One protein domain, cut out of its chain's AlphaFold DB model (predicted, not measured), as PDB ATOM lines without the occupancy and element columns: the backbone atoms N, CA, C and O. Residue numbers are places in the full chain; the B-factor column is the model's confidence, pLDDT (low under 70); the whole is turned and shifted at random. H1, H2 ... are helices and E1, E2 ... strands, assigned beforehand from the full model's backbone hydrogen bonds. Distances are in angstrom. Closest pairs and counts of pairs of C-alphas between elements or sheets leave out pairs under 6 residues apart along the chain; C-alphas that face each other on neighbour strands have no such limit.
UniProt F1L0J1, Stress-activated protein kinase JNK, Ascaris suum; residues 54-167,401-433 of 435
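What this domain is: This is residues 54 to 167 and 401 to 433 of the 435 residues of the protein "Stress-activated protein kinase JNK" of Ascaris suum (UniProt F1L0J1). A strongly twisted sheet of five strands has two long helices, H1 and H3, side by side over its E6 edge, and a separate two-strand hairpin, E1 and E2, packs on the sheet mainly along E3, its other edge. The short helix H2 packs on H1, off the sheet, and the turn between E4 and E5 lies at the other end of the longest axis. The printed part has 147 residues, with three named helices and seven named strands in the order E1 E2 E3 E4 E5 H1 E6 E7 H2 H3; the large sheet has the order E3, E4, E5, E7, E6 and is antiparallel. The class is mixed, helices and strands. The whole is compact, with a radius of gyration of the C-alphas of 15.3 A and spans of 47 by 36 by 28 A.

How they stand to each other: In the large sheet, E3, residues 73 to 82, E4, residues 85 to 94, and E5, residues 97 to 107, form a meander, each strand the antiparallel neighbour of the one before. E3 and E4 are a hairpin, with N 77 and O 89 at 2.9 A; E4 and E5 are another, with N 90 and O 102 at 2.9 A. E3 bends by 76 degrees at residue 76, E4 by 52 degrees at residue 89 and E5 by 67 degrees at residue 100. E7, residues 160 to 165, is the antiparallel neighbour of E5, with N 105 and O 162 at 2.8 A. E6, residues 143 to 147, is an edge strand and makes a hairpin with E7, with N 163 and O 145 at 2.8 A. H1, residues 115 to 134, is on the sheet at a height over the sheet of 10.9 A, and its closest C-alphas to E6 are those of Met 132 and Leu 143, 4.9 A apart. H1 runs along the strands, at 3 degrees to E5 on the local plane. E5, H1 and E6 form a split strand-helix-strand unit, two strands running the same way with E7 between them in the sheet, and its crossover is right-handed. H1 on one face of the sheet makes two layers, one of helix and one of strands. H3, residues 413 to 431, is also on the sheet, at a height over the sheet of 9.0 A, and runs slantwise to the strands, at 56 degrees to E6 on the local plane. The closest C-alphas of E6 and H3 are those of Phe 147 and Gln 428, 5.0 A apart. H1 and H3 touch, closest at the C-alphas of Gln 119 and Ala 413, 4.7 A, with a shallow tilt of 21 degrees, the same way. H2, residues 404 to 408, is not on the sheet and touches H1 at residues 123 to 127 of H1 alone, closest at the C-alphas of Gln 123 and Asn 407, 6.0 A. E1, residues 54 to 60, and E2, residues 63 to 70, are an antiparallel hairpin, with N 56 and O 67 at 2.8 A. The closest C-alphas of E1 and E3 are those of Gly 60 and Gln 81, 6.0 A apart. E2 and E7 are near each other, while E1 and H1 are apart. In H1, H2 and H3 every O i to N i+4 pair is within hydrogen-bond range.

Where its parts are: E1 begins at C-alpha 54, (191.449, 83.358, 197.669), and E2 measures 22.5 A from first to last C-alpha. E3 measures 21.5 A, E4 26.8 A and E5 28.3 A. H1 measures 28.9 A and begins at C-alpha 115, (215.326, 104.281, 203.825). H3 measures 27.2 A and ends at C-alpha 431, (206.806, 76.206, 190.637).

The domain as a whole: The two C-alphas farthest apart are those of Gly 96 and Lys 410, 48.0 A. Residues 168 to 400 are not printed, and C-alphas 167 and 401 are 27.1 A apart across this cut. Of the links that are printed whole, E6 to E7 is long. Mean pLDDT of the printed part is 88.1, and residues 430 to 433 are under 70.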
ATOM      1  N   GLU A  54     192.405  83.005 196.635       90.62
ATOM      2  CA  GLU A  54     191.449  83.358 197.669       90.62
ATOM      3  C   GLU A  54     192.152  84.202 198.726       90.62
ATOM      4  O   GLU A  54     193.335  84.015 199.021       90.62
ATOM      5  N   THR A  55     191.436  85.192 199.261       92.81
ATOM      6  CA  THR A  55     191.956  86.033 200.342       92.81
ATOM      7  C   THR A  55     191.355  85.588 201.662       92.81
ATOM      8  O   THR A  55     190.144  85.659 201.859       92.81
ATOM      9  N   HIS A  56     192.219  85.171 202.580       91.69
ATOM     10  CA  HIS A  56     191.856  84.740 203.921       91.69
ATOM     11  C   HIS A  56     192.309  85.781 204.942       91.69
ATOM     12  O   HIS A  56     193.430  86.288 204.871       91.69
ATOM     13  N   MET A  57     191.459  86.083 205.921       91.19
ATOM     14  CA  MET A  57     191.843  86.914 207.060       91.19
ATOM     15  C   MET A  57     192.418  86.034 208.163       91.19
ATOM     16  O   MET A  57     191.713  85.215 208.752       91.19
ATOM     17  N   VAL A  58     193.700  86.220 208.458       89.88
ATOM     18  CA  VAL A  58     194.433  85.430 209.446       89.88
ATOM     19  C   VAL A  58     194.702  86.281 210.680       89.88
ATOM     20  O   VAL A  58     195.233  87.384 210.575       89.88
ATOM     21  N   LYS A  59     194.369  85.772 211.869       84.38
ATOM     22  CA  LYS A  59     194.666  86.459 213.136       84.38
ATOM     23  C   LYS A  59     196.126  86.247 213.534       84.38
ATOM     24  O   LYS A  59     196.544  85.105 213.680       84.38
ATOM     25  N   GLY A  60     196.880  87.314 213.774       72.69
ATOM     26  CA  GLY A  60     198.192  87.265 214.422       72.69
ATOM     27  C   GLY A  60     198.187  88.189 215.636       72.69
ATOM     28  O   GLY A  60     198.185  89.415 215.494       72.69
ATOM     29  N   GLY A  61     198.145  87.596 216.830       72.38
ATOM     30  CA  GLY A  61     198.025  88.345 218.078       72.38
ATOM     31  C   GLY A  61     196.748  89.191 218.095       72.38
ATOM     32  O   GLY A  61     195.648  88.667 217.926       72.38
ATOM     33  N   VAL A  62     196.905  90.503 218.283       71.75
ATOM     34  CA  VAL A  62     195.798  91.480 218.286       71.75
ATOM     35  C   VAL A  62     195.403  91.914 216.863       71.75
ATOM     36  O   VAL A  62     194.317  92.446 216.651       71.75
ATOM     37  N   ASN A  63     196.256  91.655 215.867       80.88
ATOM     38  CA  ASN A  63     196.075  92.123 214.497       80.88
ATOM     39  C   ASN A  63     195.486  91.028 213.597       80.88
ATOM     40  O   ASN A  63     195.593  89.832 213.871       80.88
ATOM     41  N   SER A  64     194.872  91.437 212.489       85.00
ATOM     42  CA  SER A  64     194.444  90.529 211.420       85.00
ATOM     43  C   SER A  64     195.150  90.895 210.121       85.00
ATOM     44  O   SER A  64     195.228  92.067 209.763       85.00
ATOM     45  N   PHE A  65     195.658  89.888 209.420       86.50
ATOM     46  CA  PHE A  65     196.466  90.037 208.218       86.50
ATOM     47  C   PHE A  65     195.753  89.367 207.035       86.50
ATOM     48  O   PHE A  65     195.446  88.175 207.122       86.50
ATOM     49  N   PRO A  66     195.488  90.085 205.928       92.06
ATOM     50  CA  PRO A  66     194.965  89.460 204.719       92.06
ATOM     51  C   PRO A  66     196.058  88.609 204.062       92.06
ATOM     52  O   PRO A  66     197.172  89.090 203.849       92.06
ATOM     53  N   MET A  67     195.761  87.359 203.724       93.44
ATOM     54  CA  MET A  67     196.643  86.462 202.975       93.44
ATOM     55  C   MET A  67     195.939  86.029 201.692       93.44
ATOM     56  O   MET A  67     194.935  85.327 201.753       93.44
ATOM     57  N   THR A  68     196.461  86.457 200.545       93.06
ATOM     58  CA  THR A  68     195.942  86.089 199.221       93.06
ATOM     59  C   THR A  68     196.779  84.945 198.673       93.06
ATOM     60  O   THR A  68     197.917  85.165 198.253       93.06
ATOM     61  N   LEU A  69     196.231  83.732 198.716       91.88
ATOM     62  CA  LEU A  69     196.930  82.481 198.422       91.88
ATOM     63  C   LEU A  69     196.220  81.711 197.297       91.88
ATOM     64  O   LEU A  69     195.015  81.888 197.113       91.88
ATOM     65  N   PRO A  70     196.926  80.836 196.561       90.44
ATOM     66  CA  PRO A  70     196.285  79.855 195.688       90.44
ATOM     67  C   PRO A  70     195.225  79.035 196.438       90.44
ATOM     68  O   PRO A  70     195.478  78.594 197.558       90.44
ATOM     69  N   SER A  71     194.075  78.769 195.809       89.94
ATOM     70  CA  SER A  71     192.924  78.079 196.431       89.94
ATOM     71  C   SER A  71     193.198  76.635 196.881       89.94
ATOM     72  O   SER A  71     192.376  76.024 197.566       89.94
ATOM     73  N   ILE A  72     194.353  76.074 196.507       90.12
ATOM     74  CA  ILE A  72     194.838  74.788 197.021       90.12
ATOM     75  C   ILE A  72     195.243  74.867 198.498       90.12
ATOM     76  O   ILE A  72     195.261  73.839 199.161       90.12
ATOM     77  N   TYR A  73     195.570  76.053 199.020       93.06
ATOM     78  CA  TYR A  73     195.925  76.240 200.423       93.06
ATOM     79  C   TYR A  73     194.677  76.596 201.222       93.06
ATOM     80  O   TYR A  73     194.138  77.693 201.099       93.06
ATOM     81  N   GLN A  74     194.220  75.666 202.051       93.38
ATOM     82  CA  GLN A  74     192.974  75.786 202.804       93.38
ATOM     83  C   GLN A  74     193.216  75.593 204.304       93.38
ATOM     84  O   GLN A  74     194.316  75.245 204.732       93.38
ATOM     85  N   ASN A  75     192.188  75.839 205.121       94.44
ATOM     86  CA  ASN A  75     192.213  75.616 206.575       94.44
ATOM     87  C   ASN A  75     193.393  76.299 207.296       94.44
ATOM     88  O   ASN A  75     194.062  75.695 208.136       94.44
ATOM     89  N   LEU A  76     193.651  77.566 206.960       95.62
ATOM     90  CA  LEU A  76     194.773  78.324 207.509       95.62
ATOM     91  C   LEU A  76     194.654  78.465 209.034       95.62
ATOM     92  O   LEU A  76     193.642  78.945 209.551       95.62
ATOM     93  N   LYS A  77     195.728  78.130 209.751       94.56
ATOM     94  CA  LYS A  77     195.856  78.354 211.197       94.56
ATOM     95  C   LYS A  77     197.185  79.023 211.504       94.56
ATOM     96  O   LYS A  77     198.234  78.476 211.182       94.56
ATOM     97  N   THR A  78     197.146  80.167 212.177       93.94
ATOM     98  CA  THR A  78     198.348  80.874 212.636       93.94
ATOM     99  C   THR A  78     199.157  80.020 213.597       93.94
ATOM    100  O   THR A  78     198.615  79.508 214.577       93.94
ATOM    101  N   ILE A  79     200.452  79.900 213.316       91.25
ATOM    102  CA  ILE A  79     201.415  79.173 214.154       91.25
ATOM    103  C   ILE A  79     202.511  80.086 214.711       91.25
ATOM    104  O   ILE A  79     203.107  79.759 215.728       91.25
ATOM    105  N   GLY A  80     202.740  81.260 214.112       86.56
ATOM    106  CA  GLY A  80     203.711  82.218 214.634       86.56
ATOM    107  C   GLY A  80     203.524  83.629 214.089       86.56
ATOM    108  O   GLY A  80     202.990  83.831 213.001       86.56
ATOM    109  N   GLN A  81     203.984  84.615 214.853       85.31
ATOM    110  CA  GLN A  81     204.082  86.009 214.430       85.31
ATOM    111  C   GLN A  81     205.396  86.583 214.957       85.31
ATOM    112  O   GLN A  81     205.678  86.494 216.150       85.31
ATOM    113  N   GLY A  82     206.181  87.178 214.065       76.44
ATOM    114  CA  GLY A  82     207.458  87.807 214.385       76.44
ATOM    115  C   GLY A  82     207.562  89.214 213.808       76.44
ATOM    116  O   GLY A  82     206.626  89.734 213.202       76.44
ATOM    117  N   SER A  83     208.732  89.829 213.964       73.50
ATOM    118  CA  SER A  83     209.030  91.166 213.426       73.50
ATOM    119  C   SER A  83     209.015  91.230 211.896       73.50
ATOM    120  O   SER A  83     208.818  92.303 211.336       73.50
ATOM    121  N   GLN A  84     209.231  90.093 211.233       80.50
ATOM    122  CA  GLN A  84     209.305  89.973 209.776       80.50
ATOM    123  C   GLN A  84     207.951  89.645 209.124       80.50
ATOM    124  O   GLN A  84     207.801  89.792 207.911       80.50
ATOM    125  N   GLY A  85     206.963  89.180 209.899       86.56
ATOM    126  CA  GLY A  85     205.686  88.749 209.339       86.56
ATOM    127  C   GLY A  85     204.916  87.728 210.172       86.56
ATOM    128  O   GLY A  85     205.138  87.568 211.375       86.56
ATOM    129  N   VAL A  86     203.988  87.036 209.508       92.06
ATOM    130  CA  VAL A  86     203.106  86.019 210.103       92.06
ATOM    131  C   VAL A  86     203.318  84.669 209.426       92.06
ATOM    132  O   VAL A  86     203.506  84.601 208.212       92.06
ATOM    133  N   VAL A  87     203.283  83.596 210.210       93.75
ATOM    134  CA  VAL A  87     203.401  82.216 209.739       93.75
ATOM    135  C   VAL A  87     202.108  81.472 210.043       93.75
ATOM    136  O   VAL A  87     201.616  81.478 211.177       93.75
ATOM    137  N   VAL A  88     201.565  80.805 209.027       95.75
ATOM    138  CA  VAL A  88     200.390  79.938 209.139       95.75
ATOM    139  C   VAL A  88     200.732  78.517 208.727       95.75
ATOM    140  O   VAL A  88     201.550  78.303 207.842       95.75
ATOM    141  N   SER A  89     200.068  77.546 209.335       96.12
ATOM    142  CA  SER A  89     199.898  76.222 208.742       96.12
ATOM    143  C   SER A  89     198.724  76.250 207.761       96.12
ATOM    144  O   SER A  89     197.740  76.948 208.016       96.12
ATOM    145  N   ALA A  90     198.816  75.502 206.665       96.44
ATOM    146  CA  ALA A  90     197.737  75.327 205.694       96.44
ATOM    147  C   ALA A  90     197.670  73.873 205.212       96.44
ATOM    148  O   ALA A  90     198.691  73.187 205.135       96.44
ATOM    149  N   ASP A  91     196.468  73.418 204.873       95.25
ATOM    150  CA  ASP A  91     196.236  72.153 204.185       95.25
ATOM    151  C   ASP A  91     196.400  72.360 202.679       95.25
ATOM    152  O   ASP A  91     195.808  73.277 202.112       95.25
ATOM    153  N   VAL A  92     197.169  71.492 202.024       91.38
ATOM    154  CA  VAL A  92     197.264  71.436 200.563       91.38
ATOM    155  C   VAL A  92     196.176  70.498 200.050       91.38
ATOM    156  O   VAL A  92     196.255  69.281 200.239       91.38
ATOM    157  N   ILE A  93     195.159  71.063 199.409       90.12
ATOM    158  CA  ILE A  93     194.010  70.361 198.836       90.12
ATOM    159  C   ILE A  93     194.100  70.418 197.311       90.12
ATOM    160  O   ILE A  93     194.091  71.492 196.716       90.12
ATOM    161  N   VAL A  94     194.137  69.254 196.663       85.19
ATOM    162  CA  VAL A  94     194.122  69.145 195.196       85.19
ATOM    163  C   VAL A  94     192.932  68.296 194.779       85.19
ATOM    164  O   VAL A  94     192.766  67.186 195.279       85.19
ATOM    165  N   ASN A  95     192.091  68.808 193.873       83.62
ATOM    166  CA  ASN A  95     190.856  68.146 193.426       83.62
ATOM    167  C   ASN A  95     189.941  67.719 194.594       83.62
ATOM    168  O   ASN A  95     189.356  66.639 194.573       83.62
ATOM    169  N   GLY A  96     189.870  68.539 195.649       85.31
ATOM    170  CA  GLY A  96     189.103  68.238 196.864       85.31
ATOM    171  C   GLY A  96     189.736  67.193 197.793       85.31
ATOM    172  O   GLY A  96     189.135  66.849 198.806       85.31
ATOM    173  N   VAL A  97     190.938  66.694 197.486       89.00
ATOM    174  CA  VAL A  97     191.636  65.674 198.279       89.00
ATOM    175  C   VAL A  97     192.809  66.292 199.033       89.00
ATOM    176  O   VAL A  97     193.687  66.917 198.432       89.00
ATOM    177  N   PHE A  98     192.846  66.070 200.349       93.06
ATOM    178  CA  PHE A  98     193.973  66.441 201.202       93.06
ATOM    179  C   PHE A  98     195.247  65.704 200.790       93.06
ATOM    180  O   PHE A  98     195.251  64.478 200.678       93.06
ATOM    181  N   GLN A  99     196.327  66.458 200.600       89.94
ATOM    182  CA  GLN A  99     197.644  65.922 200.268       89.94
ATOM    183  C   GLN A  99     198.553  65.913 201.497       89.94
ATOM    184  O   GLN A  99     199.054  64.868 201.902       89.94
ATOM    185  N   ARG A 100     198.775  67.093 202.090       92.25
ATOM    186  CA  ARG A 100     199.642  67.298 203.261       92.25
ATOM    187  C   ARG A 100     199.435  68.685 203.862       92.25
ATOM    188  O   ARG A 100     198.717  69.506 203.298       92.25
ATOM    189  N   LYS A 101     200.113  68.955 204.978       94.44
ATOM    190  CA  LYS A 101     200.216  70.291 205.574       94.44
ATOM    191  C   LYS A 101     201.519  70.985 205.173       94.44
ATOM    192  O   LYS A 101     202.538  70.324 204.981       94.44
ATOM    193  N   VAL A 102     201.474  72.311 205.092       94.75
ATOM    194  CA  VAL A 102     202.625  73.196 204.843       94.75
ATOM    195  C   VAL A 102     202.643  74.355 205.829       94.75
ATOM    196  O   VAL A 102     201.605  74.701 206.400       94.75
ATOM    197  N   ALA A 103     203.811  74.966 206.012       96.00
ATOM    198  CA  ALA A 103     203.952  76.266 206.651       96.00
ATOM    199  C   ALA A 103     204.078  77.354 205.576       96.00
ATOM    200  O   ALA A 103     204.837  77.205 204.623       96.00
ATOM    201  N   ILE A 104     203.348  78.457 205.732       95.69
ATOM    202  CA  ILE A 104     203.378  79.609 204.830       95.69
ATOM    203  C   ILE A 104     203.728  80.849 205.650       95.69
ATOM    204  O   ILE A 104     202.941  81.291 206.491       95.69
ATOM    205  N   LYS A 105     204.906  81.421 205.400       95.00
ATOM    206  CA  LYS A 105     205.359  82.695 205.975       95.00
ATOM    207  C   LYS A 105     204.994  83.822 205.014       95.00
ATOM    208  O   LYS A 105     205.466  83.841 203.879       95.00
ATOM    209  N   LYS A 106     204.169  84.767 205.464       93.94
ATOM    210  CA  LYS A 106     203.942  86.042 204.775       93.94
ATOM    211  C   LYS A 106     204.895  87.083 205.338       93.94
ATOM    212  O   LYS A 106     204.762  87.460 206.502       93.94
ATOM    213  N   TRP A 107     205.802  87.572 204.502       91.94
ATOM    214  CA  TRP A 107     206.647  88.720 204.822       91.94
ATOM    215  C   TRP A 107     205.848  90.013 204.720       91.94
ATOM    216  O   TRP A 107     205.051  90.166 203.799       91.94
ATOM    217  N   LEU A 108     206.019  90.931 205.671       84.19
ATOM    218  CA  LEU A 108     205.206  92.146 205.767       84.19
ATOM    219  C   LEU A 108     206.059  93.392 205.994       84.19
ATOM    220  O   LEU A 108     207.083  93.337 206.670       84.19
ATOM    221  N   GLY A 109     205.574  94.534 205.495       76.19
ATOM    222  CA  GLY A 109     206.039  95.865 205.900       76.19
ATOM    223  C   GLY A 109     207.495  96.166 205.556       76.19
ATOM    224  O   GLY A 109     208.108  97.020 206.193       76.19
ATOM    225  N   MET A 110     208.061  95.470 204.569       81.50
ATOM    226  CA  MET A 110     209.477  95.597 204.227       81.50
ATOM    227  C   MET A 110     209.820  96.967 203.651       81.50
ATOM    228  O   MET A 110     210.912  97.464 203.898       81.50
ATOM    229  N   PHE A 111     208.884  97.587 202.927       83.38
ATOM    230  CA  PHE A 111     209.113  98.842 202.212       83.38
ATOM    231  C   PHE A 111     208.252 100.017 202.701       83.38
ATOM    232  O   PHE A 111     208.350 101.095 202.126       83.38
ATOM    233  N   HIS A 112     207.464  99.853 203.774       76.19
ATOM    234  CA  HIS A 112     206.553 100.899 204.272       76.19
ATOM    235  C   HIS A 112     207.275 102.177 204.736       76.19
ATOM    236  O   HIS A 112     206.838 103.275 204.408       76.19
ATOM    237  N   ASP A 113     208.380 102.038 205.478       72.88
ATOM    238  CA  ASP A 113     209.087 103.177 206.091       72.88
ATOM    239  C   ASP A 113     210.262 103.696 205.235       72.88
ATOM    240  O   ASP A 113     210.957 104.635 205.626       72.88
ATOM    241  N   GLY A 114     210.516 103.070 204.076       79.06
ATOM    242  CA  GLY A 114     211.648 103.383 203.201       79.06
ATOM    243  C   GLY A 114     213.024 103.360 203.894       79.06
ATOM    244  O   GLY A 114     213.232 102.758 204.954       79.06
ATOM    245  N   GLY A 115     214.002 104.010 203.256       85.88
ATOM    246  CA  GLY A 115     215.326 104.281 203.825       85.88
ATOM    247  C   GLY A 115     216.135 103.049 204.257       85.88
ATOM    248  O   GLY A 115     215.961 101.939 203.753       85.88
ATOM    249  N   ALA A 116     217.038 103.255 205.222       85.00
ATOM    250  CA  ALA A 116     217.991 102.238 205.681       85.00
ATOM    251  C   ALA A 116     217.333 101.019 206.349       85.00
ATOM    252  O   ALA A 116     217.863  99.908 206.298       85.00
ATOM    253  N   ARG A 117     216.162 101.207 206.973       85.12
ATOM    254  CA  ARG A 117     215.399 100.108 207.580       85.12
ATOM    255  C   ARG A 117     214.850  99.175 206.506       85.12
ATOM    256  O   ARG A 117     215.030  97.965 206.628       85.12
ATOM    257  N   ALA A 118     214.222  99.730 205.469       86.75
ATOM    258  CA  ALA A 118     213.681  98.945 204.365       86.75
ATOM    259  C   ALA A 118     214.784  98.203 203.600       86.75
ATOM    260  O   ALA A 118     214.654  97.007 203.352       86.75
ATOM    261  N   GLN A 119     215.912  98.875 203.330       87.88
ATOM    262  CA  GLN A 119     217.106  98.247 202.744       87.88
ATOM    263  C   GLN A 119     217.553  97.027 203.558       87.88
ATOM    264  O   GLN A 119     217.679  95.931 203.016       87.88
ATOM    265  N   ARG A 120     217.719  97.186 204.879       86.75
ATOM    266  CA  ARG A 120     218.142  96.089 205.758       86.75
ATOM    267  C   ARG A 120     217.147  94.929 205.742       86.75
ATOM    268  O   ARG A 120     217.566  93.781 205.665       86.75
ATOM    269  N   LEU A 121     215.842  95.196 205.826       88.19
ATOM    270  CA  LEU A 121     214.826  94.135 205.792       88.19
ATOM    271  C   LEU A 121     214.820  93.392 204.451       88.19
ATOM    272  O   LEU A 121     214.728  92.166 204.447       88.19
ATOM    273  N   ALA A 122     214.972  94.108 203.334       90.38
ATOM    274  CA  ALA A 122     215.078  93.513 202.004       90.38
ATOM    275  C   ALA A 122     216.318  92.623 201.859       90.38
ATOM    276  O   ALA A 122     216.202  91.507 201.366       90.38
ATOM    277  N   GLN A 123     217.468  93.063 202.374       89.75
ATOM    278  CA  GLN A 123     218.700  92.270 202.414       89.75
ATOM    279  C   GLN A 123     218.548  90.986 203.242       89.75
ATOM    280  O   GLN A 123     218.987  89.922 202.815       89.75
ATOM    281  N   LEU A 124     217.928  91.063 204.428       89.81
ATOM    282  CA  LEU A 124     217.673  89.879 205.261       89.81
ATOM    283  C   LEU A 124     216.769  88.878 204.529       89.81
ATOM    284  O   LEU A 124     217.072  87.689 204.498       89.81
ATOM    285  N   ALA A 125     215.696  89.367 203.907       92.00
ATOM    286  CA  ALA A 125     214.757  88.544 203.155       92.00
ATOM    287  C   ALA A 125     215.386  87.914 201.905       92.00
ATOM    288  O   ALA A 125     215.201  86.723 201.665       92.00
ATOM    289  N   TYR A 126     216.142  88.692 201.123       92.56
ATOM    290  CA  TYR A 126     216.844  88.202 199.939       92.56
ATOM    291  C   TYR A 126     217.828  87.091 200.306       92.56
ATOM    292  O   TYR A 126     217.815  86.037 199.668       92.56
ATOM    293  N   ARG A 127     218.616  87.282 201.373       93.12
ATOM    294  CA  ARG A 127     219.525  86.252 201.889       93.12
ATOM    295  C   ARG A 127     218.778  85.003 202.353       93.12
ATOM    296  O   ARG A 127     219.101  83.913 201.895       93.12
ATOM    297  N   GLU A 128     217.770  85.155 203.217       93.12
ATOM    298  CA  GLU A 128     217.013  84.023 203.771       93.12
ATOM    299  C   GLU A 128     216.396  83.171 202.655       93.12
ATOM    300  O   GLU A 128     216.551  81.952 202.640       93.12
ATOM    301  N   VAL A 129     215.746  83.816 201.682       93.19
ATOM    302  CA  VAL A 129     215.114  83.135 200.546       93.19
ATOM    303  C   VAL A 129     216.149  82.491 199.626       93.19
ATOM    304  O   VAL A 129     215.934  81.366 199.181       93.19
ATOM    305  N   SER A 130     217.268  83.166 199.349       93.12
ATOM    306  CA  SER A 130     218.321  82.626 198.480       93.12
ATOM    307  C   SER A 130     218.966  81.383 199.088       93.12
ATOM    308  O   SER A 130     219.094  80.371 198.405       93.12
ATOM    309  N   PHE A 131     219.284  81.412 200.383       93.75
ATOM    310  CA  PHE A 131     219.826  80.250 201.084       93.75
ATOM    311  C   PHE A 131     218.802  79.118 201.205       93.75
ATOM    312  O   PHE A 131     219.126  77.992 200.841       93.75
ATOM    313  N   MET A 132     217.543  79.388 201.581       92.38
ATOM    314  CA  MET A 132     216.501  78.344 201.602       92.38
ATOM    315  C   MET A 132     216.262  77.699 200.228       92.38
ATOM    316  O   MET A 132     215.899  76.526 200.161       92.38
ATOM    317  N   ALA A 133     216.415  78.453 199.135       90.44
ATOM    318  CA  ALA A 133     216.186  77.962 197.778       90.44
ATOM    319  C   ALA A 133     217.316  77.079 197.225       90.44
ATOM    320  O   ALA A 133     217.088  76.380 196.229       90.44
ATOM    321  N   THR A 134     218.508  77.131 197.830       90.19
ATOM    322  CA  THR A 134     219.708  76.437 197.335       90.19
ATOM    323  C   THR A 134     220.229  75.374 198.301       90.19
ATOM    324  O   THR A 134     220.665  74.312 197.856       90.19
ATOM    325  N   LEU A 135     220.168  75.623 199.612       91.25
ATOM    326  CA  LEU A 135     220.633  74.682 200.627       91.25
ATOM    327  C   LEU A 135     219.729  73.451 200.666       91.25
ATOM    328  O   LEU A 135     218.516  73.548 200.857       91.25
ATOM    329  N   THR A 136     220.334  72.275 200.511       90.25
ATOM    330  CA  THR A 136     219.621  70.997 200.549       90.25
ATOM    331  C   THR A 136     220.322  70.069 201.525       90.25
ATOM    332  O   THR A 136     221.423  69.604 201.267       90.25
ATOM    333  N   HIS A 137     219.690  69.824 202.669       94.62
ATOM    334  CA  HIS A 137     220.192  68.911 203.691       94.62
ATOM    335  C   HIS A 137     219.036  68.489 204.616       94.62
ATOM    336  O   HIS A 137     218.180  69.327 204.916       94.62
ATOM    337  N   PRO A 138     218.983  67.239 205.123       94.25
ATOM    338  CA  PRO A 138     217.899  66.781 205.998       94.25
ATOM    339  C   PRO A 138     217.663  67.671 207.226       94.25
ATOM    340  O   PRO A 138     216.510  67.899 207.605       94.25
ATOM    341  N   ASN A 139     218.750  68.208 207.793       97.44
ATOM    342  CA  ASN A 139     218.731  69.057 208.986       97.44
ATOM    343  C   ASN A 139     218.676  70.564 208.719       97.44
ATOM    344  O   ASN A 139     218.825  71.355 209.648       97.44
ATOM    345  N   LEU A 140     218.437  70.974 207.475       96.69
ATOM    346  CA  LEU A 140     218.232  72.368 207.096       96.69
ATOM    347  C   LEU A 140     216.796  72.562 206.598       96.69
ATOM    348  O   LEU A 140     216.205  71.677 205.971       96.69
ATOM    349  N   MET A 141     216.205  73.717 206.902       95.06
ATOM    350  CA  MET A 141     214.936  74.116 206.303       95.06
ATOM    351  C   MET A 141     215.156  74.512 204.846       95.06
ATOM    352  O   MET A 141     215.995  75.367 204.559       95.06
ATOM    353  N   SER A 142     214.374  73.910 203.956       90.25
ATOM    354  CA  SER A 142     214.401  74.160 202.517       90.25
ATOM    355  C   SER A 142     213.139  74.883 202.057       90.25
ATOM    356  O   SER A 142     212.043  74.651 202.576       90.25
ATOM    357  N   LEU A 143     213.288  75.711 201.028       90.31
ATOM    358  CA  LEU A 143     212.171  76.345 200.345       90.31
ATOM    359  C   LEU A 143     211.393  75.306 199.536       90.31
ATOM    360  O   LEU A 143     211.969  74.618 198.696       90.31
ATOM    361  N   GLU A 144     210.079  75.244 199.723       88.00
ATOM    362  CA  GLU A 144     209.218  74.535 198.778       88.00
ATOM    363  C   GLU A 144     208.878  75.446 197.602       88.00
ATOM    364  O   GLU A 144     209.076  75.086 196.442       88.00
ATOM    365  N   CYS A 145     208.387  76.649 197.900       88.44
ATOM    366  CA  CYS A 145     208.176  77.669 196.891       88.44
ATOM    367  C   CYS A 145     208.056  79.078 197.474       88.44
ATOM    368  O   CYS A 145     207.851  79.256 198.673       88.44
ATOM    369  N   ALA A 146     208.154  80.090 196.613       91.88
ATOM    370  CA  ALA A 146     207.864  81.473 196.965       91.88
ATOM    371  C   ALA A 146     207.024  82.136 195.871       91.88
ATOM    372  O   ALA A 146     207.187  81.820 194.695       91.88
ATOM    373  N   PHE A 147     206.113  83.030 196.254       91.62
ATOM    374  CA  PHE A 147     205.235  83.713 195.305       91.62
ATOM    375  C   PHE A 147     204.718  85.055 195.832       91.62
ATOM    376  O   PHE A 147     204.808  85.371 197.021       91.62
ATOM    377  N   THR A 148     204.141  85.841 194.927       91.69
ATOM    378  CA  THR A 148     203.478  87.119 195.217       91.69
ATOM    379  C   THR A 148     201.966  87.032 194.999       91.69
ATOM    380  O   THR A 148     201.445  86.030 194.509       91.69
ATOM    381  N   SER A 149     201.230  88.065 195.413       90.00
ATOM    382  CA  SER A 149     199.791  88.129 195.144       90.00
ATOM    383  C   SER A 149     199.508  88.387 193.651       90.00
ATOM    384  O   SER A 149     200.349  88.937 192.942       90.00
ATOM    385  N   PRO A 150     198.322  88.014 193.136       87.56
ATOM    386  CA  PRO A 150     197.969  88.272 191.741       87.56
ATOM    387  C   PRO A 150     198.014  89.761 191.401       87.56
ATOM    388  O   PRO A 150     197.534  90.592 192.171       87.56
ATOM    389  N   GLY A 151     198.562  90.094 190.232       87.69
ATOM    390  CA  GLY A 151     198.689  91.482 189.779       87.69
ATOM    391  C   GLY A 151     199.766  92.291 190.512       87.69
ATOM    392  O   GLY A 151     199.845  93.504 190.313       87.69
ATOM    393  N   THR A 152     200.599  91.652 191.342       90.94
ATOM    394  CA  THR A 152     201.777  92.309 191.911       90.94
ATOM    395  C   THR A 152     202.779  92.644 190.801       90.94
ATOM    396  O   THR A 152     203.119  91.831 189.946       90.94
ATOM    397  N   THR A 153     203.242  93.884 190.831       92.69
ATOM    398  CA  THR A 153     204.290  94.481 190.008       92.69
ATOM    399  C   THR A 153     205.390  94.976 190.943       92.69
ATOM    400  O   THR A 153     205.170  95.114 192.145       92.69
ATOM    401  N   VAL A 154     206.553  95.339 190.404       92.12
ATOM    402  CA  VAL A 154     207.634  95.916 191.218       92.12
ATOM    403  C   VAL A 154     207.187  97.144 192.029       92.12
ATOM    404  O   VAL A 154     207.639  97.336 193.151       92.12
ATOM    405  N   ASN A 155     206.250  97.948 191.513       89.12
ATOM    406  CA  ASN A 155     205.821  99.195 192.152       89.12
ATOM    407  C   ASN A 155     204.910  98.991 193.372       89.12
ATOM    408  O   ASN A 155     204.840  99.878 194.213       89.12
ATOM    409  N   ASN A 156     204.216  97.853 193.468       89.00
ATOM    410  CA  ASN A 156     203.310  97.523 194.578       89.00
ATOM    411  C   ASN A 156     203.754  96.247 195.323       89.00
ATOM    412  O   ASN A 156     202.941  95.530 195.910       89.00
ATOM    413  N   PHE A 157     205.050  95.935 195.251       91.50
ATOM    414  CA  PHE A 157     205.650  94.792 195.923       91.50
ATOM    415  C   PHE A 157     205.942  95.107 197.398       91.50
ATOM    416  O   PHE A 157     207.042  95.533 197.747       91.50
ATOM    417  N   ASP A 158     204.947  94.875 198.258       86.94
ATOM    418  CA  ASP A 158     205.031  95.136 199.707       86.94
ATOM    419  C   ASP A 158     205.100  93.866 200.571       86.94
ATOM    420  O   ASP A 158     205.480  93.911 201.748       86.94
ATOM    421  N   HIS A 159     204.734  92.719 199.996       91.81
ATOM    422  CA  HIS A 159     204.770  91.414 200.652       91.81
ATOM    423  C   HIS A 159     205.011  90.286 199.652       91.81
ATOM    424  O   HIS A 159     204.703  90.387 198.464       91.81
ATOM    425  N   PHE A 160     205.475  89.158 200.176       94.56
ATOM    426  CA  PHE A 160     205.536  87.885 199.466       94.56
ATOM    427  C   PHE A 160     205.297  86.728 200.433       94.56
ATOM    428  O   PHE A 160     205.268  86.905 201.656       94.56
ATOM    429  N   TYR A 161     205.107  85.544 199.865       94.25
ATOM    430  CA  TYR A 161     204.850  84.312 200.592       94.25
ATOM    431  C   TYR A 161     205.987  83.326 200.352       94.25
ATOM    432  O   TYR A 161     206.459  83.182 199.227       94.25
ATOM    433  N   VAL A 162     206.395  82.646 201.417       94.31
ATOM    434  CA  VAL A 162     207.369  81.553 201.417       94.31
ATOM    435  C   VAL A 162     206.657  80.322 201.955       94.31
ATOM    436  O   VAL A 162     206.120  80.362 203.063       94.31
ATOM    437  N   VAL A 163     206.640  79.245 201.177       93.19
ATOM    438  CA  VAL A 163     206.077  77.947 201.553       93.19
ATOM    439  C   VAL A 163     207.211  77.001 201.911       93.19
ATOM    440  O   VAL A 163     208.221  76.925 201.208       93.19
ATOM    441  N   MET A 164     207.040  76.296 203.021       93.31
ATOM    442  CA  MET A 164     208.019  75.389 203.607       93.31
ATOM    443  C   MET A 164     207.313  74.159 204.181       93.31
ATOM    444  O   MET A 164     206.096  74.151 204.407       93.31
ATOM    445  N   GLU A 165     208.097  73.130 204.490       91.25
ATOM    446  CA  GLU A 165     207.622  71.985 205.261       91.25
ATOM    447  C   GLU A 165     207.123  72.433 206.645       91.25
ATOM    448  O   GLU A 165     207.811  73.159 207.366       91.25
ATOM    449  N   LEU A 166     205.929  71.978 207.040       93.44
ATOM    450  CA  LEU A 166     205.425  72.211 208.392       93.44
ATOM    451  C   LEU A 166     206.187  71.331 209.389       93.44
ATOM    452  O   LEU A 166     206.222  70.116 209.228       93.44
ATOM    453  N   GLN A 167     206.735  71.946 210.432       93.88
ATOM    454  CA  GLN A 167     207.350  71.237 211.554       93.88
ATOM    455  C   GLN A 167     206.363  71.092 212.712       93.88
ATOM    456  O   GLN A 167     205.476  71.933 212.880       93.88
ATOM    457  N   GLY A 401     225.012  80.194 194.015       80.81
ATOM    458  CA  GLY A 401     224.506  81.246 193.124       80.81
ATOM    459  C   GLY A 401     224.160  82.543 193.870       80.81
ATOM    460  O   GLY A 401     223.350  83.326 193.388       80.81
ATOM    461  N   TYR A 402     224.723  82.719 195.068       86.19
ATOM    462  CA  TYR A 402     224.555  83.860 195.956       86.19
ATOM    463  C   TYR A 402     225.923  84.495 196.166       86.19
ATOM    464  O   TYR A 402     226.884  83.794 196.492       86.19
ATOM    465  N   HIS A 403     225.990  85.812 196.012       85.06
ATOM    466  CA  HIS A 403     227.203  86.594 196.203       85.06
ATOM    467  C   HIS A 403     226.948  87.638 197.292       85.06
ATOM    468  O   HIS A 403     226.026  88.447 197.178       85.06
ATOM    469  N   GLU A 404     227.740  87.617 198.368       83.25
ATOM    470  CA  GLU A 404     227.539  88.536 199.500       83.25
ATOM    471  C   GLU A 404     227.740  90.000 199.068       83.25
ATOM    472  O   GLU A 404     226.973  90.861 199.489       83.25
ATOM    473  N   GLU A 405     228.647  90.269 198.122       81.81
ATOM    474  CA  GLU A 405     228.845  91.590 197.505       81.81
ATOM    475  C   GLU A 405     227.556  92.178 196.900       81.81
ATOM    476  O   GLU A 405     227.269  93.366 197.069       81.81
ATOM    477  N   GLU A 406     226.735  91.351 196.239       82.94
ATOM    478  CA  GLU A 406     225.429  91.778 195.714       82.94
ATOM    479  C   GLU A 406     224.476  92.142 196.856       82.94
ATOM    480  O   GLU A 406     223.697  93.091 196.761       82.94
ATOM    481  N   ASN A 407     224.556  91.406 197.967       82.88
ATOM    482  CA  ASN A 407     223.750  91.671 199.145       82.88
ATOM    483  C   ASN A 407     224.215  92.905 199.928       82.88
ATOM    484  O   ASN A 407     223.397  93.558 200.577       82.88
ATOM    485  N   GLU A 408     225.499  93.239 199.894       81.81
ATOM    486  CA  GLU A 408     226.072  94.414 200.560       81.81
ATOM    487  C   GLU A 408     226.115  95.658 199.661       81.81
ATOM    488  O   GLU A 408     226.502  96.743 200.107       81.81
ATOM    489  N   ALA A 409     225.626  95.532 198.423       82.31
ATOM    490  CA  ALA A 409     225.475  96.638 197.496       82.31
ATOM    491  C   ALA A 409     224.725  97.811 198.151       82.31
ATOM    492  O   ALA A 409     223.614  97.679 198.682       82.31
ATOM    493  N   LYS A 410     225.344  98.997 198.098       84.50
ATOM    494  CA  LYS A 410     224.809 100.249 198.658       84.50
ATOM    495  C   LYS A 410     223.750 100.859 197.731       84.50
ATOM    496  O   LYS A 410     223.913 101.977 197.252       84.50
ATOM    497  N   ILE A 411     222.684 100.105 197.482       89.75
ATOM    498  CA  ILE A 411     221.539 100.501 196.656       89.75
ATOM    499  C   ILE A 411     220.362 100.965 197.525       89.75
ATOM    500  O   ILE A 411     220.253 100.640 198.712       89.75
ATOM    501  N   THR A 412     219.476 101.768 196.949       91.06
ATOM    502  CA  THR A 412     218.269 102.311 197.585       91.06
ATOM    503  C   THR A 412     217.265 101.215 197.966       91.06
ATOM    504  O   THR A 412     217.323 100.083 197.489       91.06
ATOM    505  N   ALA A 413     216.313 101.544 198.845       89.62
ATOM    506  CA  ALA A 413     215.235 100.622 199.206       89.62
ATOM    507  C   ALA A 413     214.373 100.222 197.991       89.62
ATOM    508  O   ALA A 413     213.933  99.079 197.912       89.62
ATOM    509  N   ASP A 414     214.156 101.140 197.046       90.00
ATOM    510  CA  ASP A 414     213.372 100.871 195.835       90.00
ATOM    511  C   ASP A 414     214.131  99.965 194.852       90.00
ATOM    512  O   ASP A 414     213.537  99.063 194.262       90.00
ATOM    513  N   GLU A 415     215.451 100.121 194.727       92.44
ATOM    514  CA  GLU A 415     216.279  99.181 193.958       92.44
ATOM    515  C   GLU A 415     216.258  97.783 194.593       92.44
ATOM    516  O   GLU A 415     216.044  96.790 193.895       92.44
ATOM    517  N   TRP A 416     216.361  97.698 195.925       92.81
ATOM    518  CA  TRP A 416     216.185  96.444 196.668       92.81
ATOM    519  C   TRP A 416     214.803  95.811 196.456       92.81
ATOM    520  O   TRP A 416     214.701  94.583 196.371       92.81
ATOM    521  N   ARG A 417     213.741  96.620 196.327       93.31
ATOM    522  CA  ARG A 417     212.399  96.138 195.960       93.31
ATOM    523  C   ARG A 417     212.429  95.439 194.604       93.31
ATOM    524  O   ARG A 417     211.876  94.349 194.484       93.31
ATOM    525  N   GLY A 418     213.116  96.021 193.621       93.62
ATOM    526  CA  GLY A 418     213.329  95.423 192.301       93.62
ATOM    527  C   GLY A 418     214.089  94.099 192.345       93.62
ATOM    528  O   GLY A 418     213.610  93.107 191.793       93.62
ATOM    529  N   VAL A 419     215.227  94.061 193.044       93.88
ATOM    530  CA  VAL A 419     216.060  92.851 193.194       93.88
ATOM    531  C   VAL A 419     215.265  91.714 193.834       93.88
ATOM    532  O   VAL A 419     215.203  90.604 193.301       93.88
ATOM    533  N   LEU A 420     214.599  91.991 194.957       93.75
ATOM    534  CA  LEU A 420     213.828  90.974 195.658       93.75
ATOM    535  C   LEU A 420     212.601  90.531 194.850       93.75
ATOM    536  O   LEU A 420     212.330  89.335 194.775       93.75
ATOM    537  N   PHE A 421     211.888  91.457 194.201       94.69
ATOM    538  CA  PHE A 421     210.762  91.117 193.328       94.69
ATOM    539  C   PHE A 421     211.189  90.184 192.187       94.69
ATOM    540  O   PHE A 421     210.518  89.180 191.931       94.69
ATOM    541  N   ALA A 422     212.327  90.464 191.543       93.88
ATOM    542  CA  ALA A 422     212.891  89.602 190.509       93.88
ATOM    543  C   ALA A 422     213.207  88.203 191.060       93.88
ATOM    544  O   ALA A 422     212.822  87.209 190.443       93.88
ATOM    545  N   LYS A 423     213.808  88.118 192.256       92.69
ATOM    546  CA  LYS A 423     214.123  86.836 192.897       92.69
ATOM    547  C   LYS A 423     212.881  86.010 193.220       92.69
ATOM    548  O   LYS A 423     212.838  84.818 192.925       92.69
ATOM    549  N   ILE A 424     211.850  86.622 193.805       94.00
ATOM    550  CA  ILE A 424     210.600  85.910 194.107       94.00
ATOM    551  C   ILE A 424     209.901  85.474 192.816       94.00
ATOM    552  O   ILE A 424     209.388  84.362 192.758       94.00
ATOM    553  N   THR A 425     209.929  86.297 191.768       90.31
ATOM    554  CA  THR A 425     209.349  85.948 190.461       90.31
ATOM    555  C   THR A 425     210.084  84.773 189.808       90.31
ATOM    556  O   THR A 425     209.447  83.856 189.296       90.31
ATOM    557  N   GLU A 426     211.420  84.748 189.871       89.44
ATOM    558  CA  GLU A 426     212.244  83.615 189.427       89.44
ATOM    559  C   GLU A 426     211.826  82.316 190.140       89.44
ATOM    560  O   GLU A 426     211.566  81.298 189.496       89.44
ATOM    561  N   LEU A 427     211.697  82.362 191.470       86.62
ATOM    562  CA  LEU A 427     211.293  81.215 192.286       86.62
ATOM    563  C   LEU A 427     209.841  80.794 192.036       86.62
ATOM    564  O   LEU A 427     209.551  79.598 192.013       86.62
ATOM    565  N   GLN A 428     208.943  81.747 191.791       84.50
ATOM    566  CA  GLN A 428     207.553  81.473 191.443       84.50
ATOM    567  C   GLN A 428     207.456  80.719 190.109       84.50
ATOM    568  O   GLN A 428     206.719  79.743 190.003       84.50
ATOM    569  N   ASN A 429     208.273  81.085 189.117       72.19
ATOM    570  CA  ASN A 429     208.326  80.393 187.825       72.19
ATOM    571  C   ASN A 429     208.936  78.983 187.929       72.19
ATOM    572  O   ASN A 429     208.611  78.099 187.128       72.19
ATOM    573  N   ARG A 430     209.785  78.722 188.937       63.56
ATOM    574  CA  ARG A 430     210.241  77.355 189.239       63.56
ATOM    575  C   ARG A 430     209.059  76.456 189.618       63.56
ATOM    576  O   ARG A 430     209.012  75.323 189.162       63.56
ATOM    577  N   ILE A 431     208.043  76.960 190.323       52.12
ATOM    578  CA  ILE A 431     206.806  76.206 190.637       52.12
ATOM    579  C   ILE A 431     206.093  75.744 189.363       52.12
ATOM    580  O   ILE A 431     205.615  74.616 189.285       52.12
ATOM    581  N   GLU A 432     206.050  76.597 188.338       41.28
ATOM    582  CA  GLU A 432     205.389  76.295 187.063       41.28
ATOM    583  C   GLU A 432     206.167  75.288 186.194       41.28
ATOM    584  O   GLU A 432     205.640  74.780 185.198       41.28
ATOM    585  N   THR A 433     207.418  74.995 186.569       31.25
ATOM    586  CA  THR A 433     208.358  74.143 185.827       31.25
ATOM    587  C   THR A 433     208.829  72.910 186.606       31.25
ATOM    588  O   THR A 433     209.457  72.033 186.007       31.25
TER     589      THR A 433